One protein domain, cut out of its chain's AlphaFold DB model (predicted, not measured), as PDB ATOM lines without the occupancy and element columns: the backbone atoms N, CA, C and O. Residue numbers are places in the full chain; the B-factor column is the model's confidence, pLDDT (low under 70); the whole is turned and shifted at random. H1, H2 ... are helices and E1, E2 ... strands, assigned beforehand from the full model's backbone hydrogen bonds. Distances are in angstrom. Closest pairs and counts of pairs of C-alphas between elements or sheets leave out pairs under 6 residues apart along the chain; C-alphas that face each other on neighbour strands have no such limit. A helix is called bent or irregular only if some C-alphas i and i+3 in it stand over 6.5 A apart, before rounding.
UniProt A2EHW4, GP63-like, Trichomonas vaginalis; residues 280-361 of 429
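Overview. This is residues 280 to 361 of the 429 residues of the protein "GP63-like" of Trichomonas vaginalis (UniProt A2EHW4). A small six-stranded sheet is bent back on itself like part of a barrel, leaf E4 E3 facing leaf E1 E6 E5, with the long bent strand E2 as the hinge. From this compact body sticks out an arm, residues 347 to 361, of which 347 to 355 belong to H1, and it makes much of the length. The 82 printed residues hold six named strands and then one named helix, E1 E2 E3 E4 E5 E6 H1, class mixed; the sheet's order is E4 E3 E2 E1 E6 E5, all antiparallel. The whole is loose, with a radius of gyration of the C-alphas of 14.8 A, and is a rod spanning 54 by 22 by 19 A.

Arrangement. Start at E1, residues 283 to 290, which forms a hairpin with E2, residues 293 to 305; look there at N 286 and O 297, 2.9 A apart. E2 bends by 89 degrees at residue 302, and its pairing is staggered: residues 293 to 300 pair with E1, residues 300 to 305 with E3, residues 308 to 313. Between E3 and E2, N 302 and O 310 are 2.8 A apart. E4, residues 316 to 320, follows in a hairpin with E3, where N 311 and O 318 are 2.9 A apart; E1 to E4 form a meander, each strand the antiparallel neighbour of the one before. Next come E5, residues 326 to 329, and E6, residues 332 to 335, another hairpin, with N 329 and O 332 2.8 A apart. E6 is also E1's neighbour, with N 289 and O 333 2.8 A apart. The edge strands E4 and E5 have their closest C-alphas, those of Ala 318 and Leu 329, 5.3 A apart. H1, residues 341 to 355, is on the sheet over E3 and E2 and stands up from it at 70 degrees; its closest C-alphas to E2 are those of Pro 343 and Asp 305, 5.9 A apart. In H1, 7 of 11 O i to N i+4 pairs are within hydrogen-bond range.

Along the chain. Find C-alpha 283 at (5.282, 100.322, 197.477), where E1 begins its 20.9 A. E2 runs 27.8 A, E3 17.1 A, E4 13.5 A, E5 9.5 A and E6 10.0 A. H1 runs 19.7 A from C-alpha 341 at (8.700, 92.108, 186.971) to C-alpha 355 at (25.942, 87.037, 194.967).

Size, cuts and confidence. The C-alphas farthest apart, those of Asp 331 and Ile 361, are 54.7 A apart. The printed part has no cut, and its links between named elements are tight. Mean pLDDT of the printed part is 80.5; residues 339 to 361 are under 70.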
ATOM      1  N   GLN A 280       7.795 104.390 198.230       86.56
ATOM      2  CA  GLN A 280       8.287 103.861 199.505       86.56
ATOM      3  C   GLN A 280       8.758 102.401 199.353       86.56
ATOM      4  O   GLN A 280       8.286 101.707 198.453       86.56
ATOM      5  N   PRO A 281       9.639 101.882 200.232       79.06
ATOM      6  CA  PRO A 281      10.229 100.547 200.066       79.06
ATOM      7  C   PRO A 281       9.226  99.391 199.854       79.06
ATOM      8  O   PRO A 281       9.490  98.468 199.080       79.06
ATOM      9  N   ASN A 282       8.057  99.448 200.503       79.94
ATOM     10  CA  ASN A 282       6.969  98.463 200.391       79.94
ATOM     11  C   ASN A 282       5.929  98.798 199.301       79.94
ATOM     12  O   ASN A 282       4.910  98.115 199.177       79.94
ATOM     13  N   GLN A 283       6.161  99.861 198.537       88.69
ATOM     14  CA  GLN A 283       5.282 100.322 197.477       88.69
ATOM     15  C   GLN A 283       5.892 100.078 196.102       88.69
ATOM     16  O   GLN A 283       7.108  99.986 195.931       88.69
ATOM     17  N   ARG A 284       5.024 100.000 195.100       89.38
ATOM     18  CA  ARG A 284       5.383  99.954 193.684       89.38
ATOM     19  C   ARG A 284       4.475 100.889 192.906       89.38
ATOM     20  O   ARG A 284       3.371 101.194 193.352       89.38
ATOM     21  N   CYS A 285       4.938 101.354 191.758       93.25
ATOM     22  CA  CYS A 285       4.097 102.117 190.857       93.25
ATOM     23  C   CYS A 285       3.145 101.184 190.115       93.25
ATOM     24  O   CYS A 285       3.598 100.239 189.484       93.25
ATOM     25  N   ALA A 286       1.852 101.498 190.125       93.38
ATOM     26  CA  ALA A 286       0.851 100.876 189.269       93.38
ATOM     27  C   ALA A 286       0.160 101.933 188.397       93.38
ATOM     28  O   ALA A 286      -0.030 103.075 188.819       93.38
ATOM     29  N   MET A 287      -0.251 101.544 187.189       93.19
ATOM     30  CA  MET A 287      -1.033 102.394 186.289       93.19
ATOM     31  C   MET A 287      -2.515 102.320 186.678       93.19
ATOM     32  O   MET A 287      -3.184 101.324 186.394       93.19
ATOM     33  N   ILE A 288      -3.032 103.360 187.341       93.62
ATOM     34  CA  ILE A 288      -4.377 103.387 187.939       93.62
ATOM     35  C   ILE A 288      -5.242 104.461 187.280       93.62
ATOM     36  O   ILE A 288      -4.801 105.586 187.055       93.62
ATOM     37  N   GLY A 289      -6.493 104.123 186.985       90.50
ATOM     38  CA  GLY A 289      -7.497 105.044 186.465       90.50
ATOM     39  C   GLY A 289      -8.508 104.322 185.587       90.50
ATOM     40  O   GLY A 289      -8.895 103.195 185.872       90.50
ATOM     41  N   THR A 290      -8.957 104.976 184.521       86.31
ATOM     42  CA  THR A 290      -9.790 104.318 183.500       86.31
ATOM     43  C   THR A 290      -8.904 103.767 182.379       86.31
ATOM     44  O   THR A 290      -7.749 104.188 182.255       86.31
ATOM     45  N   PRO A 291      -9.413 102.885 181.500       80.56
ATOM     46  CA  PRO A 291      -8.654 102.444 180.332       80.56
ATOM     47  C   PRO A 291      -8.191 103.589 179.424       80.56
ATOM     48  O   PRO A 291      -7.177 103.453 178.746       80.56
ATOM     49  N   GLN A 292      -8.901 104.720 179.431       80.81
ATOM     50  CA  GLN A 292      -8.596 105.903 178.625       80.81
ATOM     51  C   GLN A 292      -7.808 106.983 179.386       80.81
ATOM     52  O   GLN A 292      -7.371 107.951 178.773       80.81
ATOM     53  N   SER A 293      -7.657 106.864 180.710       83.81
ATOM     54  CA  SER A 293      -7.091 107.920 181.559       83.81
ATOM     55  C   SER A 293      -6.411 107.352 182.813       83.81
ATOM     56  O   SER A 293      -6.712 107.765 183.937       83.81
ATOM     57  N   ASN A 294      -5.560 106.343 182.643       88.12
ATOM     58  CA  ASN A 294      -4.743 105.822 183.738       88.12
ATOM     59  C   ASN A 294      -3.462 106.648 183.905       88.12
ATOM     60  O   ASN A 294      -2.996 107.287 182.967       88.12
ATOM     61  N   THR A 295      -2.914 106.668 185.115       92.12
ATOM     62  CA  THR A 295      -1.630 107.305 185.418       92.12
ATOM     63  C   THR A 295      -0.915 106.547 186.533       92.12
ATOM     64  O   THR A 295      -1.548 105.846 187.326       92.12
ATOM     65  N   GLY A 296       0.410 106.651 186.568       94.25
ATOM     66  CA  GLY A 296       1.254 106.010 187.564       94.25
ATOM     67  C   GLY A 296       0.972 106.532 188.972       94.25
ATOM     68  O   GLY A 296       0.963 107.740 189.214       94.25
ATOM     69  N   LYS A 297       0.785 105.608 189.915       94.94
ATOM     70  CA  LYS A 297       0.589 105.888 191.340       94.94
ATOM     71  C   LYS A 297       1.331 104.856 192.185       94.94
ATOM     72  O   LYS A 297       1.255 103.663 191.907       94.94
ATOM     73  N   CYS A 298       2.019 105.304 193.235       94.50
ATOM     74  CA  CYS A 298       2.620 104.401 194.217       94.50
ATOM     75  C   CYS A 298       1.529 103.758 195.084       94.50
ATOM     76  O   CYS A 298       0.737 104.463 195.711       94.50
ATOM     77  N   VAL A 299       1.513 102.429 195.127       94.69
ATOM     78  CA  VAL A 299       0.549 101.604 195.868       94.69
ATOM     79  C   VAL A 299       1.262 100.498 196.629       94.69
ATOM     80  O   VAL A 299       2.392 100.136 196.294       94.69
ATOM     81  N   ASN A 300       0.622  99.960 197.663       92.44
ATOM     82  CA  ASN A 300       1.214  98.896 198.467       92.44
ATOM     83  C   ASN A 300       1.252  97.599 197.656       92.44
ATOM     84  O   ASN A 300       0.232  97.182 197.105       92.44
ATOM     85  N   LEU A 301       2.410  96.938 197.619       87.75
ATOM     86  CA  LEU A 301       2.511  95.577 197.104       87.75
ATOM     87  C   LEU A 301       2.186  94.608 198.245       87.75
ATOM     88  O   LEU A 301       2.946  94.494 199.204       87.75
ATOM     89  N   VAL A 302       1.040  93.934 198.161       89.75
ATOM     90  CA  VAL A 302       0.545  93.036 199.219       89.75
ATOM     91  C   VAL A 302       1.176  91.655 199.105       89.75
ATOM     92  O   VAL A 302       1.598  91.067 200.098       89.75
ATOM     93  N   SER A 303       1.207  91.113 197.890       86.25
ATOM     94  CA  SER A 303       1.790  89.804 197.602       86.25
ATOM     95  C   SER A 303       2.149  89.700 196.129       86.25
ATOM     96  O   SER A 303       1.527  90.350 195.290       86.25
ATOM     97  N   HIS A 304       3.103  88.839 195.798       83.69
ATOM     98  CA  HIS A 304       3.433  88.511 194.419       83.69
ATOM     99  C   HIS A 304       3.982  87.084 194.321       83.69
ATOM    100  O   HIS A 304       4.523  86.543 195.287       83.69
ATOM    101  N   ASP A 305       3.897  86.503 193.133       80.94
ATOM    102  CA  ASP A 305       4.554  85.259 192.741       80.94
ATOM    103  C   ASP A 305       4.917  85.314 191.250       80.94
ATOM    104  O   ASP A 305       4.696  86.321 190.588       80.94
ATOM    105  N   SER A 306       5.477  84.238 190.697       75.44
ATOM    106  CA  SER A 306       5.902  84.188 189.290       75.44
ATOM    107  C   SER A 306       4.774  84.356 188.261       75.44
ATOM    108  O   SER A 306       5.057  84.364 187.071       75.44
ATOM    109  N   THR A 307       3.511  84.416 188.676       82.31
ATOM    110  CA  THR A 307       2.324  84.435 187.806       82.31
ATOM    111  C   THR A 307       1.311  85.520 188.154       82.31
ATOM    112  O   THR A 307       0.380  85.744 187.382       82.31
ATOM    113  N   SER A 308       1.446  86.181 189.302       87.38
ATOM    114  CA  SER A 308       0.490  87.186 189.747       87.38
ATOM    115  C   SER A 308       1.090  88.171 190.741       87.38
ATOM    116  O   SER A 308       2.075  87.891 191.427       87.38
ATOM    117  N   TYR A 309       0.451  89.330 190.863       88.38
ATOM    118  CA  TYR A 309       0.694  90.249 191.967       88.38
ATOM    119  C   TYR A 309      -0.606  90.863 192.470       88.38
ATOM    120  O   TYR A 309      -1.574  91.037 191.728       88.38
ATOM    121  N   LYS A 310      -0.616  91.204 193.755       91.69
ATOM    122  CA  LYS A 310      -1.722  91.859 194.441       91.69
ATOM    123  C   LYS A 310      -1.255  93.194 194.990       91.69
ATOM    124  O   LYS A 310      -0.285  93.248 195.747       91.69
ATOM    125  N   ILE A 311      -1.984  94.246 194.646       93.12
ATOM    126  CA  ILE A 311      -1.759  95.596 195.154       93.12
ATOM    127  C   ILE A 311      -2.929  96.068 196.008       93.12
ATOM    128  O   ILE A 311      -4.049  95.560 195.888       93.12
ATOM    129  N   GLU A 312      -2.652  97.053 196.852       94.62
ATOM    130  CA  GLU A 312      -3.628  97.711 197.711       94.62
ATOM    131  C   GLU A 312      -3.478  99.233 197.660       94.62
ATOM    132  O   GLU A 312      -2.372  99.777 197.728       94.62
ATOM    133  N   ASP A 313      -4.621  99.907 197.572       94.75
ATOM    134  CA  ASP A 313      -4.760 101.358 197.661       94.75
ATOM    135  C   ASP A 313      -6.076 101.688 198.374       94.75
ATOM    136  O   ASP A 313      -7.132 101.199 197.977       94.75
ATOM    137  N   ASN A 314      -6.025 102.513 199.425       92.00
ATOM    138  CA  ASN A 314      -7.199 102.921 200.217       92.00
ATOM    139  C   ASN A 314      -8.109 101.744 200.645       92.00
ATOM    140  O   ASN A 314      -9.319 101.776 200.420       92.00
ATOM    141  N   ASP A 315      -7.520 100.689 201.217       92.94
ATOM    142  CA  ASP A 315      -8.203  99.458 201.661       92.94
ATOM    143  C   ASP A 315      -8.926  98.669 200.548       92.94
ATOM    144  O   ASP A 315      -9.648  97.705 200.815       92.94
ATOM    145  N   GLN A 316      -8.740  99.053 199.283       96.25
ATOM    146  CA  GLN A 316      -9.179  98.296 198.118       96.25
ATOM    147  C   GLN A 316      -8.007  97.497 197.574       96.25
ATOM    148  O   GLN A 316      -6.870  97.966 197.572       96.25
ATOM    149  N   THR A 317      -8.281  96.295 197.067       96.56
ATOM    150  CA  THR A 317      -7.235  95.439 196.506       96.56
ATOM    151  C   THR A 317      -7.560  95.001 195.095       96.56
ATOM    152  O   THR A 317      -8.697  94.624 194.814       96.56
ATOM    153  N   ALA A 318      -6.532  94.946 194.261       95.06
ATOM    154  CA  ALA A 318      -6.583  94.427 192.905       95.06
ATOM    155  C   ALA A 318      -5.551  93.309 192.749       95.06
ATOM    156  O   ALA A 318      -4.449  93.402 193.289       95.06
ATOM    157  N   THR A 319      -5.910  92.247 192.028       94.31
ATOM    158  CA  THR A 319      -4.989  91.147 191.704       94.31
ATOM    159  C   THR A 319      -4.830  91.065 190.198       94.31
ATOM    160  O   THR A 319      -5.818  90.883 189.496       94.31
ATOM    161  N   CYS A 320      -3.595  91.195 189.732       91.88
ATOM    162  CA  CYS A 320      -3.213  91.083 188.334       91.88
ATOM    163  C   CYS A 320      -2.694  89.676 188.050       91.88
ATOM    164  O   CYS A 320      -1.798  89.193 188.745       91.88
ATOM    165  N   THR A 321      -3.252  89.032 187.028       90.69
ATOM    166  CA  THR A 321      -2.933  87.648 186.625       90.69
ATOM    167  C   THR A 321      -2.609  87.519 185.139       90.69
ATOM    168  O   THR A 321      -1.982  86.544 184.723       90.69
ATOM    169  N   LYS A 322      -2.986  88.516 184.331       89.38
ATOM    170  CA  LYS A 322      -2.669  88.604 182.909       89.38
ATOM    171  C   LYS A 322      -2.203  90.001 182.490       89.38
ATOM    172  O   LYS A 322      -2.822  91.010 182.806       89.38
ATOM    173  N   GLU A 323      -1.100  90.059 181.752       86.88
ATOM    174  CA  GLU A 323      -0.557  91.319 181.253       86.88
ATOM    175  C   GLU A 323      -1.506  91.988 180.245       86.88
ATOM    176  O   GLU A 323      -2.146  91.326 179.421       86.88
ATOM    177  N   GLY A 324      -1.621  93.311 180.346       86.69
ATOM    178  CA  GLY A 324      -2.527  94.153 179.568       86.69
ATOM    179  C   GLY A 324      -3.983  94.133 180.040       86.69
ATOM    180  O   GLY A 324      -4.801  94.864 179.478       86.69
ATOM    181  N   GLU A 325      -4.341  93.320 181.039       92.19
ATOM    182  CA  GLU A 325      -5.708  93.288 181.562       92.19
ATOM    183  C   GLU A 325      -6.008  94.502 182.454       92.19
ATOM    184  O   GLU A 325      -5.110  95.097 183.048       92.19
ATOM    185  N   PHE A 326      -7.287  94.866 182.551       94.19
ATOM    186  CA  PHE A 326      -7.760  95.891 183.478       94.19
ATOM    187  C   PHE A 326      -8.545  95.233 184.606       94.19
ATOM    188  O   PHE A 326      -9.575  94.603 184.357       94.19
ATOM    189  N   VAL A 327      -8.080  95.397 185.843       95.31
ATOM    190  CA  VAL A 327      -8.727  94.837 187.040       95.31
ATOM    191  C   VAL A 327      -9.292  95.941 187.921       95.31
ATOM    192  O   VAL A 327      -8.744  97.036 187.981       95.31
ATOM    193  N   GLN A 328     -10.406  95.668 188.594       95.94
ATOM    194  CA  GLN A 328     -11.084  96.657 189.431       95.94
ATOM    195  C   GLN A 328     -10.327  96.909 190.741       95.94
ATOM    196  O   GLN A 328      -9.842  95.972 191.375       95.94
ATOM    197  N   LEU A 329     -10.283  98.176 191.148       95.00
ATOM    198  CA  LEU A 329      -9.708  98.684 192.391       95.00
ATOM    199  C   LEU A 329     -10.626  99.798 192.920       95.00
ATOM    200  O   LEU A 329     -10.467 100.973 192.583       95.00
ATOM    201  N   GLY A 330     -11.636  99.416 193.706       91.06
ATOM    202  CA  GLY A 330     -12.714 100.327 194.097       91.06
ATOM    203  C   GLY A 330     -13.476 100.848 192.873       91.06
ATOM    204  O   GLY A 330     -13.974 100.057 192.076       91.06
ATOM    205  N   ASP A 331     -13.527 102.175 192.720       90.75
ATOM    206  CA  ASP A 331     -14.148 102.863 191.574       90.75
ATOM    207  C   ASP A 331     -13.184 103.067 190.385       90.75
ATOM    208  O   ASP A 331     -13.557 103.643 189.360       90.75
ATOM    209  N   GLN A 332     -11.926 102.638 190.520       93.88
ATOM    210  CA  GLN A 332     -10.894 102.746 189.489       93.88
ATOM    211  C   GLN A 332     -10.515 101.367 188.947       93.88
ATOM    212  O   GLN A 332     -10.902 100.330 189.480       93.88
ATOM    213  N   GLN A 333      -9.718 101.354 187.883       94.62
ATOM    214  CA  GLN A 333      -9.099 100.149 187.356       94.62
ATOM    215  C   GLN A 333      -7.580 100.263 187.384       94.62
ATOM    216  O   GLN A 333      -7.010 101.352 187.326       94.62
ATOM    217  N   VAL A 334      -6.927  99.115 187.439       94.62
ATOM    218  CA  VAL A 334      -5.479  98.968 187.336       94.62
ATOM    219  C   VAL A 334      -5.193  98.324 185.993       94.62
ATOM    220  O   VAL A 334      -5.742  97.261 185.705       94.62
ATOM    221  N   LYS A 335      -4.335  98.947 185.182       93.06
ATOM    222  CA  LYS A 335      -3.757  98.297 184.004       93.06
ATOM    223  C   LYS A 335      -2.628  97.388 184.482       93.06
ATOM    224  O   LYS A 335      -1.602  97.870 184.959       93.06
ATOM    225  N   CYS A 336      -2.827  96.084 184.372       90.06
ATOM    226  CA  CYS A 336      -1.848  95.094 184.784       90.06
ATOM    227  C   CYS A 336      -0.694  95.058 183.784       90.06
ATOM    228  O   CYS A 336      -0.850  94.588 182.661       90.06
ATOM    229  N   GLU A 337       0.472  95.541 184.190       84.00
ATOM    230  CA  GLU A 337       1.689  95.508 183.376       84.00
ATOM    231  C   GLU A 337       2.736  94.595 184.014       84.00
ATOM    232  O   GLU A 337       2.788  94.499 185.246       84.00
ATOM    233  N   HIS A 338       3.537  93.920 183.179       73.38
ATOM    234  CA  HIS A 338       4.741  93.183 183.565       73.38
ATOM    235  C   HIS A 338       4.580  92.305 184.815       73.38
ATOM    236  O   HIS A 338       5.248  92.480 185.836       73.38
ATOM    237  N   ILE A 339       3.712  91.299 184.717       67.31
ATOM    238  CA  ILE A 339       3.375  90.375 185.816       67.31
ATOM    239  C   ILE A 339       4.596  89.641 186.380       67.31
ATOM    240  O   ILE A 339       4.640  89.328 187.567       67.31
ATOM    241  N   PHE A 340       5.624  89.455 185.552       59.62
ATOM    242  CA  PHE A 340       6.889  88.833 185.935       59.62
ATOM    243  C   PHE A 340       7.910  89.800 186.566       59.62
ATOM    244  O   PHE A 340       8.886  89.332 187.149       59.62
ATOM    245  N   ALA A 341       7.718  91.126 186.487       55.88
ATOM    246  CA  ALA A 341       8.700  92.108 186.971       55.88
ATOM    247  C   ALA A 341       8.583  92.393 188.477       55.88
ATOM    248  O   ALA A 341       9.597  92.527 189.160       55.88
ATOM    249  N   TYR A 342       7.367  92.417 189.028       54.75
ATOM    250  CA  TYR A 342       7.141  92.663 190.462       54.75
ATOM    251  C   TYR A 342       7.857  91.661 191.387       54.75
ATOM    252  O   TYR A 342       8.458  92.101 192.371       54.75
ATOM    253  N   PRO A 343       7.878  90.348 191.071       49.81
ATOM    254  CA  PRO A 343       8.643  89.364 191.828       49.81
ATOM    255  C   PRO A 343      10.148  89.462 191.659       49.81
ATOM    256  O   PRO A 343      10.882  89.013 192.545       49.81
ATOM    257  N   ASN A 344      10.602  90.002 190.526       55.78
ATOM    258  CA  ASN A 344      12.020  90.077 190.239       55.78
ATOM    259  C   ASN A 344      12.651  91.246 190.979       55.78
ATOM    260  O   ASN A 344      13.693  91.049 191.555       55.78
ATOM    261  N   VAL A 345      11.995  92.397 191.132       61.94
ATOM    262  CA  VAL A 345      12.551  93.548 191.873       61.94
ATOM    263  C   VAL A 345      12.997  93.176 193.296       61.94
ATOM    264  O   VAL A 345      14.169  93.319 193.633       61.94
ATOM    265  N   GLU A 346      12.104  92.673 194.155       62.78
ATOM    266  CA  GLU A 346      12.462  92.434 195.563       62.78
ATOM    267  C   GLU A 346      13.490  91.306 195.720       62.78
ATOM    268  O   GLU A 346      14.439  91.438 196.496       62.78
ATOM    269  N   ASN A 347      13.340  90.222 194.956       61.34
ATOM    270  CA  ASN A 347      14.298  89.124 194.972       61.34
ATOM    271  C   ASN A 347      15.631  89.526 194.344       61.34
ATOM    272  O   ASN A 347      16.665  89.203 194.909       61.34
ATOM    273  N   TYR A 348      15.641  90.252 193.233       68.50
ATOM    274  CA  TYR A 348      16.841  90.740 192.559       68.50
ATOM    275  C   TYR A 348      17.627  91.667 193.480       68.50
ATOM    276  O   TYR A 348      18.782  91.385 193.793       68.50
ATOM    277  N   TYR A 349      16.989  92.703 194.031       67.62
ATOM    278  CA  TYR A 349      17.685  93.635 194.916       67.62
ATOM    279  C   TYR A 349      18.210  92.962 196.201       67.62
ATOM    280  O   TYR A 349      19.257  93.356 196.716       67.62
ATOM    281  N   LYS A 350      17.544  91.906 196.698       63.31
ATOM    282  CA  LYS A 350      18.003  91.122 197.862       63.31
ATOM    283  C   LYS A 350      19.084  90.083 197.528       63.31
ATOM    284  O   LYS A 350      20.046  89.948 198.278       63.31
ATOM    285  N   THR A 351      18.925  89.322 196.447       57.12
ATOM    286  CA  THR A 351      19.785  88.174 196.098       57.12
ATOM    287  C   THR A 351      21.036  88.591 195.343       57.12
ATOM    288  O   THR A 351      22.104  88.047 195.618       57.12
ATOM    289  N   THR A 352      20.953  89.590 194.462       56.91
ATOM    290  CA  THR A 352      22.113  90.108 193.726       56.91
ATOM    291  C   THR A 352      23.150  90.680 194.691       56.91
ATOM    292  O   THR A 352      24.327  90.342 194.579       56.91
ATOM    293  N   LYS A 353      22.705  91.388 195.741       57.31
ATOM    294  CA  LYS A 353      23.575  91.859 196.831       57.31
ATOM    295  C   LYS A 353      24.332  90.721 197.530       57.31
ATOM    296  O   LYS A 353      25.483  90.888 197.903       57.31
ATOM    297  N   SER A 354      23.716  89.544 197.659       48.81
ATOM    298  CA  SER A 354      24.351  88.358 198.254       48.81
ATOM    299  C   SER A 354      25.277  87.601 197.292       48.81
ATOM    300  O   SER A 354      26.165  86.896 197.754       48.81
ATOM    301  N   GLN A 355      25.086  87.699 195.972       52.44
ATOM    302  CA  GLN A 355      25.942  87.037 194.967       52.44
ATOM    303  C   GLN A 355      27.216  87.830 194.642       52.44
ATOM    304  O   GLN A 355      28.167  87.290 194.066       52.44
ATOM    305  N   MET A 356      27.232  89.118 194.980       53.44
ATOM    306  CA  MET A 356      28.417  89.967 194.887       53.44
ATOM    307  C   MET A 356      29.454  89.625 195.983       53.44
ATOM    308  O   MET A 356      30.645  89.810 195.745       53.44
ATOM    309  N   ASP A 357      29.031  88.970 197.074       45.06
ATOM    310  CA  ASP A 357      29.813  88.547 198.261       45.06
ATOM    311  C   ASP A 357      30.714  87.304 198.053       45.06
ATOM    312  O   ASP A 357      30.927  86.490 198.947       45.06
ATOM    313  N   GLY A 358      31.251  87.093 196.847       47.91
ATOM    314  CA  GLY A 358      32.158  85.950 196.617       47.91
ATOM    315  C   GLY A 358      32.396  85.538 195.169       47.91
ATOM    316  O   GLY A 358      33.093  84.557 194.917       47.91
ATOM    317  N   GLY A 359      31.812  86.258 194.210       49.97
ATOM    318  CA  GLY A 359      31.924  85.943 192.785       49.97
ATOM    319  C   GLY A 359      32.912  86.803 191.995       49.97
ATOM    320  O   GLY A 359      32.945  86.652 190.778       49.97
ATOM    321  N   PHE A 360      33.635  87.732 192.628       53.75
ATOM    322  CA  PHE A 360      34.665  88.552 191.982       53.75
ATOM    323  C   PHE A 360      36.028  88.217 192.585       53.75
ATOM    324  O   PHE A 360      36.198  88.214 193.803       53.75
ATOM    325  N   ILE A 361      37.007  87.901 191.737       54.41
ATOM    326  CA  ILE A 361      38.356  87.568 192.209       54.41
ATOM    327  C   ILE A 361      39.082  88.871 192.538       54.41
ATOM    328  O   ILE A 361      39.450  89.600 191.618       54.41
TER     329      ILE A 361